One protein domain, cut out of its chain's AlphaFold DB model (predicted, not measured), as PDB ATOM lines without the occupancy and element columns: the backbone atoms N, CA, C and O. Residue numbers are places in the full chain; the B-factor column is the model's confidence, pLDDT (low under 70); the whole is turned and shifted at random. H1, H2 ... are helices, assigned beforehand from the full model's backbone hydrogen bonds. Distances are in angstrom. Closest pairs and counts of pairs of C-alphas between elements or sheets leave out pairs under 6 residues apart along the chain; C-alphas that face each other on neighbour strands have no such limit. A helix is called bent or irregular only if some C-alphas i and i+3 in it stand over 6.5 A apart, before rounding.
ATOM      1  N   GLU A   3      -8.039 -33.629 -30.982       97.19
ATOM      2  CA  GLU A   3      -7.065 -32.696 -31.547       97.19
ATOM      3  C   GLU A   3      -6.314 -31.960 -30.427       97.19
ATOM      4  O   GLU A   3      -6.924 -31.538 -29.438       97.19
ATOM      5  N   ASN A   4      -4.994 -31.813 -30.560       94.75
ATOM      6  CA  ASN A   4      -4.204 -31.050 -29.593       94.75
ATOM      7  C   ASN A   4      -4.574 -29.558 -29.661       94.75
ATOM      8  O   ASN A   4      -4.761 -29.002 -30.742       94.75
ATOM      9  N   GLY A   5      -4.649 -28.897 -28.505       94.75
ATOM     10  CA  GLY A   5      -4.932 -27.460 -28.386       94.75
ATOM     11  C   GLY A   5      -6.420 -27.095 -28.425       94.75
ATOM     12  O   GLY A   5      -6.847 -26.259 -27.638       94.75
ATOM     13  N   THR A   6      -7.226 -27.747 -29.271       94.81
ATOM     14  CA  THR A   6      -8.678 -27.474 -29.362       94.81
ATOM     15  C   THR A   6      -9.527 -28.446 -28.542       94.81
ATOM     16  O   THR A   6     -10.658 -28.130 -28.182       94.81
ATOM     17  N   GLY A   7      -9.026 -29.661 -28.280       92.75
ATOM     18  CA  GLY A   7      -9.791 -30.724 -27.622       92.75
ATOM     19  C   GLY A   7     -10.932 -31.288 -28.477       92.75
ATOM     20  O   GLY A   7     -11.703 -32.127 -27.996       92.75
ATOM     21  N   ARG A   8     -11.041 -30.871 -29.747       95.44
ATOM     22  CA  ARG A   8     -12.076 -31.325 -30.675       95.44
ATOM     23  C   ARG A   8     -11.994 -32.835 -30.847       95.44
ATOM     24  O   ARG A   8     -10.927 -33.384 -31.119       95.44
ATOM     25  N   VAL A   9     -13.125 -33.521 -30.702       96.31
ATOM     26  CA  VAL A   9     -13.175 -34.972 -30.900       96.31
ATOM     27  C   VAL A   9     -13.082 -35.278 -32.390       96.31
ATOM     28  O   VAL A   9     -13.876 -34.782 -33.183       96.31
ATOM     29  N   LEU A  10     -12.110 -36.113 -32.761       96.75
ATOM     30  CA  LEU A  10     -11.856 -36.505 -34.151       96.75
ATOM     31  C   LEU A  10     -12.107 -37.988 -34.413       96.75
ATOM     32  O   LEU A  10     -12.253 -38.392 -35.566       96.75
ATOM     33  N   LYS A  11     -12.121 -38.807 -33.355       96.25
ATOM     34  CA  LYS A  11     -12.405 -40.238 -33.458       96.25
ATOM     35  C   LYS A  11     -13.007 -40.799 -32.179       96.25
ATOM     36  O   LYS A  11     -12.422 -40.598 -31.110       96.25
ATOM     37  N   PHE A  12     -14.040 -41.623 -32.312       96.94
ATOM     38  CA  PHE A  12     -14.408 -42.614 -31.298       96.94
ATOM     39  C   PHE A  12     -13.915 -44.001 -31.715       96.94
ATOM     40  O   PHE A  12     -13.918 -44.346 -32.899       96.94
ATOM     41  N   GLY A  13     -13.416 -44.762 -30.746       94.56
ATOM     42  CA  GLY A  13     -12.772 -46.047 -30.989       94.56
ATOM     43  C   GLY A  13     -12.575 -46.832 -29.699       94.56
ATOM     44  O   GLY A  13     -12.059 -46.270 -28.733       94.56
ATOM     45  N   GLU A  14     -12.931 -48.111 -29.703       94.75
ATOM     46  CA  GLU A  14     -12.517 -49.061 -28.673       94.75
ATOM     47  C   GLU A  14     -11.060 -49.503 -28.883       94.75
ATOM     48  O   GLU A  14     -10.512 -49.430 -29.992       94.75
ATOM     49  N   THR A  15     -10.406 -49.956 -27.812       94.12
ATOM     50  CA  THR A  15      -9.131 -50.661 -27.937       94.12
ATOM     51  C   THR A  15      -8.816 -51.529 -26.730       94.12
ATOM     52  O   THR A  15      -9.002 -51.107 -25.591       94.12
ATOM     53  N   THR A  16      -8.210 -52.691 -26.972       94.00
ATOM     54  CA  THR A  16      -7.545 -53.504 -25.939       94.00
ATOM     55  C   THR A  16      -6.053 -53.186 -25.803       94.00
ATOM     56  O   THR A  16      -5.441 -53.496 -24.787       94.00
ATOM     57  N   MET A  17      -5.451 -52.518 -26.796       93.38
ATOM     58  CA  MET A  17      -4.015 -52.186 -26.819       93.38
ATOM     59  C   MET A  17      -3.667 -50.903 -26.047       93.38
ATOM     60  O   MET A  17      -2.502 -50.493 -26.008       93.38
ATOM     61  N   GLY A  18      -4.667 -50.224 -25.480       91.88
ATOM     62  CA  GLY A  18      -4.477 -48.961 -24.773       91.88
ATOM     63  C   GLY A  18      -3.719 -47.925 -25.627       91.88
ATOM     64  O   GLY A  18      -3.997 -47.798 -26.826       91.88
ATOM     65  N   PRO A  19      -2.746 -47.191 -25.047       91.00
ATOM     66  CA  PRO A  19      -1.983 -46.158 -25.755       91.00
ATOM     67  C   PRO A  19      -1.193 -46.678 -26.961       91.00
ATOM     68  O   PRO A  19      -0.848 -45.903 -27.848       91.00
ATOM     69  N   LYS A  20      -0.908 -47.987 -27.014       94.00
ATOM     70  CA  LYS A  20      -0.106 -48.608 -28.077       94.00
ATOM     71  C   LYS A  20      -0.889 -48.844 -29.370       94.00
ATOM     72  O   LYS A  20      -0.281 -49.236 -30.360       94.00
ATOM     73  N   ARG A  21      -2.211 -48.608 -29.391       95.12
ATOM     74  CA  ARG A  21      -3.040 -48.804 -30.598       95.12
ATOM     75  C   ARG A  21      -2.535 -47.997 -31.796       95.12
ATOM     76  O   ARG A  21      -2.639 -48.458 -32.926       95.12
ATOM     77  N   TYR A  22      -2.018 -46.796 -31.549       95.75
ATOM     78  CA  TYR A  22      -1.481 -45.925 -32.589       95.75
ATOM     79  C   TYR A  22      -0.032 -45.572 -32.289       95.75
ATOM     80  O   TYR A  22       0.351 -45.347 -31.142       95.75
ATOM     81  N   THR A  23       0.780 -45.498 -33.340       96.38
ATOM     82  CA  THR A  23       2.178 -45.090 -33.215       96.38
ATOM     83  C   THR A  23       2.275 -43.604 -32.872       96.38
ATOM     84  O   THR A  23       1.430 -42.798 -33.266       96.38
ATOM     85  N   LYS A  24       3.357 -43.208 -32.191       95.75
ATOM     86  CA  LYS A  24       3.635 -41.791 -31.896       95.75
ATOM     87  C   LYS A  24       3.686 -40.933 -33.166       95.75
ATOM     88  O   LYS A  24       3.185 -39.815 -33.168       95.75
ATOM     89  N   SER A  25       4.236 -41.479 -34.256       97.00
ATOM     90  CA  SER A  25       4.282 -40.808 -35.562       97.00
ATOM     91  C   SER A  25       2.880 -40.530 -36.112       97.00
ATOM     92  O   SER A  25       2.620 -39.416 -36.555       97.00
ATOM     93  N   TYR A  26       1.946 -41.485 -36.012       96.62
ATOM     94  CA  TYR A  26       0.559 -41.263 -36.426       96.62
ATOM     95  C   TYR A  26      -0.110 -40.155 -35.604       96.62
ATOM     96  O   TYR A  26      -0.746 -39.269 -36.171       96.62
ATOM     97  N   LEU A  27       0.051 -40.188 -34.279       96.25
ATOM     98  CA  LEU A  27      -0.522 -39.184 -33.379       96.25
ATOM     99  C   LEU A  27       0.013 -37.777 -33.687       96.25
ATOM    100  O   LEU A  27      -0.772 -36.849 -33.851       96.25
ATOM    101  N   SER A  28       1.332 -37.649 -33.865       96.12
ATOM    102  CA  SER A  28       1.985 -36.385 -34.225       96.12
ATOM    103  C   SER A  28       1.552 -35.877 -35.605       96.12
ATOM    104  O   SER A  28       1.109 -34.739 -35.728       96.12
ATOM    105  N   LYS A  29       1.562 -36.741 -36.632       97.12
ATOM    106  CA  LYS A  29       1.171 -36.383 -38.007       97.12
ATOM    107  C   LYS A  29      -0.260 -35.849 -38.099       97.12
ATOM    108  O   LYS A  29      -0.530 -34.985 -38.923       97.12
ATOM    109  N   ASN A  30      -1.172 -36.379 -37.287       96.38
ATOM    110  CA  ASN A  30      -2.566 -35.935 -37.265       96.38
ATOM    111  C   ASN A  30      -2.825 -34.844 -36.208       96.38
ATOM    112  O   ASN A  30      -3.961 -34.405 -36.078       96.38
ATOM    113  N   ASN A  31      -1.808 -34.425 -35.447       97.00
ATOM    114  CA  ASN A  31      -1.936 -33.509 -34.314       97.00
ATOM    115  C   ASN A  31      -3.015 -33.940 -33.296       97.00
ATOM    116  O   ASN A  31      -3.858 -33.147 -32.872       97.00
ATOM    117  N   VAL A  32      -3.010 -35.222 -32.915       97.56
ATOM    118  CA  VAL A  32      -4.012 -35.806 -32.012       97.56
ATOM    119  C   VAL A  32      -3.403 -36.548 -30.832       97.56
ATOM    120  O   VAL A  32      -2.279 -37.041 -30.894       97.56
ATOM    121  N   TYR A  33      -4.209 -36.730 -29.789       96.00
ATOM    122  CA  TYR A  33      -3.921 -37.611 -28.663       96.00
ATOM    123  C   TYR A  33      -5.073 -38.592 -28.389       96.00
ATOM    124  O   TYR A  33      -6.221 -38.415 -28.827       96.00
ATOM    125  N   ILE A  34      -4.749 -39.686 -27.696       95.88
ATOM    126  CA  ILE A  34      -5.725 -40.678 -27.228       95.88
ATOM    127  C   ILE A  34      -6.186 -40.261 -25.835       95.88
ATOM    128  O   ILE A  34      -5.363 -40.004 -24.964       95.88
ATOM    129  N   ASP A  35      -7.501 -40.231 -25.643       96.06
ATOM    130  CA  ASP A  35      -8.146 -39.944 -24.367       96.06
ATOM    131  C   ASP A  35      -9.064 -41.121 -24.011       96.06
ATOM    132  O   ASP A  35      -9.859 -41.551 -24.855       96.06
ATOM    133  N   PHE A  36      -8.915 -41.669 -22.803       95.75
ATOM    134  CA  PHE A  36      -9.665 -42.835 -22.330       95.75
ATOM    135  C   PHE A  36     -10.856 -42.378 -21.495       95.75
ATOM    136  O   PHE A  36     -10.721 -42.061 -20.318       95.75
ATOM    137  N   VAL A  37     -12.036 -42.373 -22.112       95.88
ATOM    138  CA  VAL A  37     -13.254 -41.800 -21.513       95.88
ATOM    139  C   VAL A  37     -14.227 -42.841 -20.949       95.88
ATOM    140  O   VAL A  37     -15.124 -42.499 -20.184       95.88
ATOM    141  N   LYS A  38     -14.073 -44.119 -21.317       95.50
ATOM    142  CA  LYS A  38     -14.934 -45.221 -20.871       95.50
ATOM    143  C   LYS A  38     -14.131 -46.523 -20.800       95.50
ATOM    144  O   LYS A  38     -13.154 -46.691 -21.527       95.50
ATOM    145  N   LYS A  39     -14.549 -47.428 -19.913       96.00
ATOM    146  CA  LYS A  39     -14.040 -48.799 -19.784       96.00
ATOM    147  C   LYS A  39     -15.212 -49.766 -19.633       96.00
ATOM    148  O   LYS A  39     -16.241 -49.379 -19.080       96.00
ATOM    149  N   GLY A  40     -15.032 -50.997 -20.089       96.00
ATOM    150  CA  GLY A  40     -16.027 -52.063 -20.018       96.00
ATOM    151  C   GLY A  40     -15.585 -53.266 -20.843       96.00
ATOM    152  O   GLY A  40     -14.446 -53.329 -21.313       96.00
ATOM    153  N   THR A  41     -16.494 -54.212 -21.026       96.62
ATOM    154  CA  THR A  41     -16.318 -55.340 -21.941       96.62
ATOM    155  C   THR A  41     -16.174 -54.859 -23.387       96.62
ATOM    156  O   THR A  41     -16.583 -53.753 -23.753       96.62
ATOM    157  N   LYS A  42     -15.621 -55.717 -24.251       94.12
ATOM    158  CA  LYS A  42     -15.483 -55.413 -25.683       94.12
ATOM    159  C   LYS A  42     -16.833 -55.080 -26.330       94.12
ATOM    160  O   LYS A  42     -16.896 -54.157 -27.134       94.12
ATOM    161  N   ALA A  43     -17.892 -55.805 -25.960       96.06
ATOM    162  CA  ALA A  43     -19.238 -55.580 -26.481       96.06
ATOM    163  C   ALA A  43     -19.770 -54.199 -26.067       96.06
ATOM    164  O   ALA A  43     -20.176 -53.424 -26.925       96.06
ATOM    165  N   GLU A  44     -19.672 -53.849 -24.782       97.19
ATOM    166  CA  GLU A  44     -20.111 -52.538 -24.287       97.19
ATOM    167  C   GLU A  44     -19.349 -51.386 -24.947       97.19
ATOM    168  O   GLU A  44     -19.949 -50.383 -25.323       97.19
ATOM    169  N   MET A  45     -18.027 -51.514 -25.114       96.88
ATOM    170  CA  MET A  45     -17.228 -50.464 -25.756       96.88
ATOM    171  C   MET A  45     -17.526 -50.344 -27.250       96.88
ATOM    172  O   MET A  45     -17.495 -49.235 -27.782       96.88
ATOM    173  N   HIS A  46     -17.841 -51.455 -27.917       94.88
ATOM    174  CA  HIS A  46     -18.255 -51.453 -29.315       94.88
ATOM    175  C   HIS A  46     -19.611 -50.758 -29.499       94.88
ATOM    176  O   HIS A  46     -19.714 -49.852 -30.325       94.88
ATOM    177  N   THR A  47     -20.609 -51.102 -28.677       96.88
ATOM    178  CA  THR A  47     -21.917 -50.427 -28.665       96.88
ATOM    179  C   THR A  47     -21.757 -48.937 -28.380       96.88
ATOM    180  O   THR A  47     -22.234 -48.107 -29.149       96.88
ATOM    181  N   TRP A  48     -20.994 -48.584 -27.344       96.88
ATOM    182  CA  TRP A  48     -20.739 -47.190 -26.991       96.88
ATOM    183  C   TRP A  48     -20.053 -46.414 -28.127       96.88
ATOM    184  O   TRP A  48     -20.450 -45.295 -28.447       96.88
ATOM    185  N   GLN A  49     -19.041 -46.997 -28.784       96.31
ATOM    186  CA  GLN A  49     -18.405 -46.375 -29.948       96.31
ATOM    187  C   GLN A  49     -19.429 -46.126 -31.063       96.31
ATOM    188  O   GLN A  49     -19.452 -45.029 -31.627       96.31
ATOM    189  N   HIS A  50     -20.241 -47.133 -31.392       96.75
ATOM    190  CA  HIS A  50     -21.235 -47.052 -32.457       96.75
ATOM    191  C   HIS A  50     -22.271 -45.952 -32.187       96.75
ATOM    192  O   HIS A  50     -22.534 -45.125 -33.062       96.75
ATOM    193  N   GLU A  51     -22.792 -45.877 -30.961       97.25
ATOM    194  CA  GLU A  51     -23.723 -44.830 -30.529       97.25
ATOM    195  C   GLU A  51     -23.110 -43.434 -30.670       97.25
ATOM    196  O   GLU A  51     -23.738 -42.528 -31.217       97.25
ATOM    197  N   MET A  52     -21.860 -43.245 -30.239       97.25
ATOM    198  CA  MET A  52     -21.197 -41.942 -30.317       97.25
ATOM    199  C   MET A  52     -20.952 -41.484 -31.759       97.25
ATOM    200  O   MET A  52     -21.145 -40.307 -32.070       97.25
ATOM    201  N   ILE A  53     -20.546 -42.397 -32.648       97.19
ATOM    202  CA  ILE A  53     -20.353 -42.081 -34.072       97.19
ATOM    203  C   ILE A  53     -21.699 -41.763 -34.730       97.19
ATOM    204  O   ILE A  53     -21.805 -40.773 -35.454       97.19
ATOM    205  N   THR A  54     -22.730 -42.557 -34.440       97.50
ATOM    206  CA  THR A  54     -24.082 -42.371 -34.981       97.50
ATOM    207  C   THR A  54     -24.692 -41.053 -34.519       97.50
ATOM    208  O   THR A  54     -25.182 -40.282 -35.338       97.50
ATOM    209  N   ASN A  55     -24.584 -40.725 -33.232       97.38
ATOM    210  CA  ASN A  55     -25.067 -39.457 -32.686       97.38
ATOM    211  C   ASN A  55     -24.366 -38.249 -33.321       97.38
ATOM    212  O   ASN A  55     -25.012 -37.241 -33.609       97.38
ATOM    213  N   TYR A  56     -23.054 -38.345 -33.561       97.00
ATOM    214  CA  TYR A  56     -22.315 -37.300 -34.264       97.00
ATOM    215  C   TYR A  56     -22.807 -37.142 -35.707       97.00
ATOM    216  O   TYR A  56     -23.115 -36.030 -36.134       97.00
ATOM    217  N   PHE A  57     -22.940 -38.251 -36.436       97.06
ATOM    218  CA  PHE A  57     -23.434 -38.244 -37.810       97.06
ATOM    219  C   PHE A  57     -24.849 -37.669 -37.907       97.06
ATOM    220  O   PHE A  57     -25.089 -36.786 -38.720       97.06
ATOM    221  N   ASN A  58     -25.764 -38.082 -37.029       97.56
ATOM    222  CA  ASN A  58     -27.138 -37.575 -37.009       97.56
ATOM    223  C   ASN A  58     -27.203 -36.060 -36.766       97.56
ATOM    224  O   ASN A  58     -28.122 -35.399 -37.236       97.56
ATOM    225  N   ARG A  59     -26.225 -35.499 -36.046       97.19
ATOM    226  CA  ARG A  59     -26.146 -34.059 -35.772       97.19
ATOM    227  C   ARG A  59     -25.492 -33.261 -36.900       97.19
ATOM    228  O   ARG A  59     -25.870 -32.115 -37.115       97.19
ATOM    229  N   HIS A  60     -24.486 -33.825 -37.565       96.12
ATOM    230  CA  HIS A  60     -23.619 -33.085 -38.490       96.12
ATOM    231  C   HIS A  60     -23.746 -33.513 -39.959       96.12
ATOM    232  O   HIS A  60     -23.189 -32.852 -40.830       96.12
ATOM    233  N   GLY A  61     -24.435 -34.617 -40.248       96.75
ATOM    234  CA  GLY A  61     -24.558 -35.209 -41.584       96.75
ATOM    235  C   GLY A  61     -23.274 -35.857 -42.118       96.75
ATOM    236  O   GLY A  61     -23.256 -36.344 -43.244       96.75
TER     237      GLY A  61
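What this domain is: This is residues 3 to 61 of the 71 residues of the protein "Tox-URI2 domain-containing protein" of Oscillospiraceae bacterium (UniProt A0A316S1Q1). A long helix, H3, makes one edge of a flat model, and beside it lies a wide looped part with two short helices, H1 and H2. Going along the printed part, residues 3 to 8 curl at one end, residues 9 to 14 run through the middle between H2 and H3, H1 sits at the other end, and H2 lies on the edge away from H3; residues 30 to 41 then come back across residues 9 to 14 on one side of the slab and lead to the first residue of H3. The 59 residues printed hold three named helices in the order H1, H2, H3 and no named strand; the class is all helix, though under half of the residues, 29 of 59, are in named elements. The whole is only just compact, close to loose, with a radius of gyration of the C-alphas of 12.5 A, and it spans 28 by 28 by 14 A.

How they stand to each other: Residues 3 to 17 form a stretch of 15 residues with no named element, and their C-alphas lie 3 to 16 A from the mean of the C-alphas at (-11.647, -42.340, -30.157). H1 follows, residues 18 to 21, with its centre at (-2.402, -48.133, -27.301). A tight link of 2 residues joins it to H2, residues 24 to 29, with its centre at (1.852, -39.302, -34.916). H1 and H2 are apart, with no C-alpha of the one within 8 A of the other. A long link of 12 residues, 30 to 41, leads from H2 to H3, residues 42 to 60, with its centre at (-21.562, -44.602, -31.343). The C-alphas of that link lie 7 to 16 A from the mean of the C-alphas. H2 and H3 are apart, and H1 and H3 are apart too. The N-to-C direction of H2 is -0.34 in x, 0.75 in y and -0.57 in z; that of H3 is -0.31 in x, 0.81 in y and -0.49 in z. In H2 and H3 every O i to N i+4 pair is within hydrogen-bond range. H1, with 4 residues, is too short for such a pair; its 1 pair of O i and N i+3 is within range.

Where its parts are: The printed part begins at Glu 3, with its C-alpha at (-7.065, -32.696, -31.547). H1 runs from Gly 18, C-alpha at (-4.477, -48.961, -24.773), to Arg 21; it is neither bent nor irregular, but only just: C-alphas 18 and 21 are 6.0 A apart. H2 runs from Lys 24 to Lys 29, 8.5 A from first to last C-alpha. Residue 3 and residues 32 to 33 are strand in runs too short to bear a name. H3 runs 27.0 A from the C-alpha of Lys 42 at (-15.483, -55.413, -25.683) to that of His 60 at (-23.619, -33.085, -38.490). With 19 residues it is the longest helix.

The domain as a whole: The outline is flat. The two C-alphas farthest apart are those of Ser 25 in H2 and Asn 58 in H3, at 31.6 A. The C-alphas of Glu 3 and Gly 61, the first and last printed, are 20.3 A apart. The printed part runs from residue 3 to residue 61 of a full chain of 71 residues and has no cut. The link from H2 to H3 is long. The mean pLDDT of the printed part is 95.9, and no printed residue is under 70.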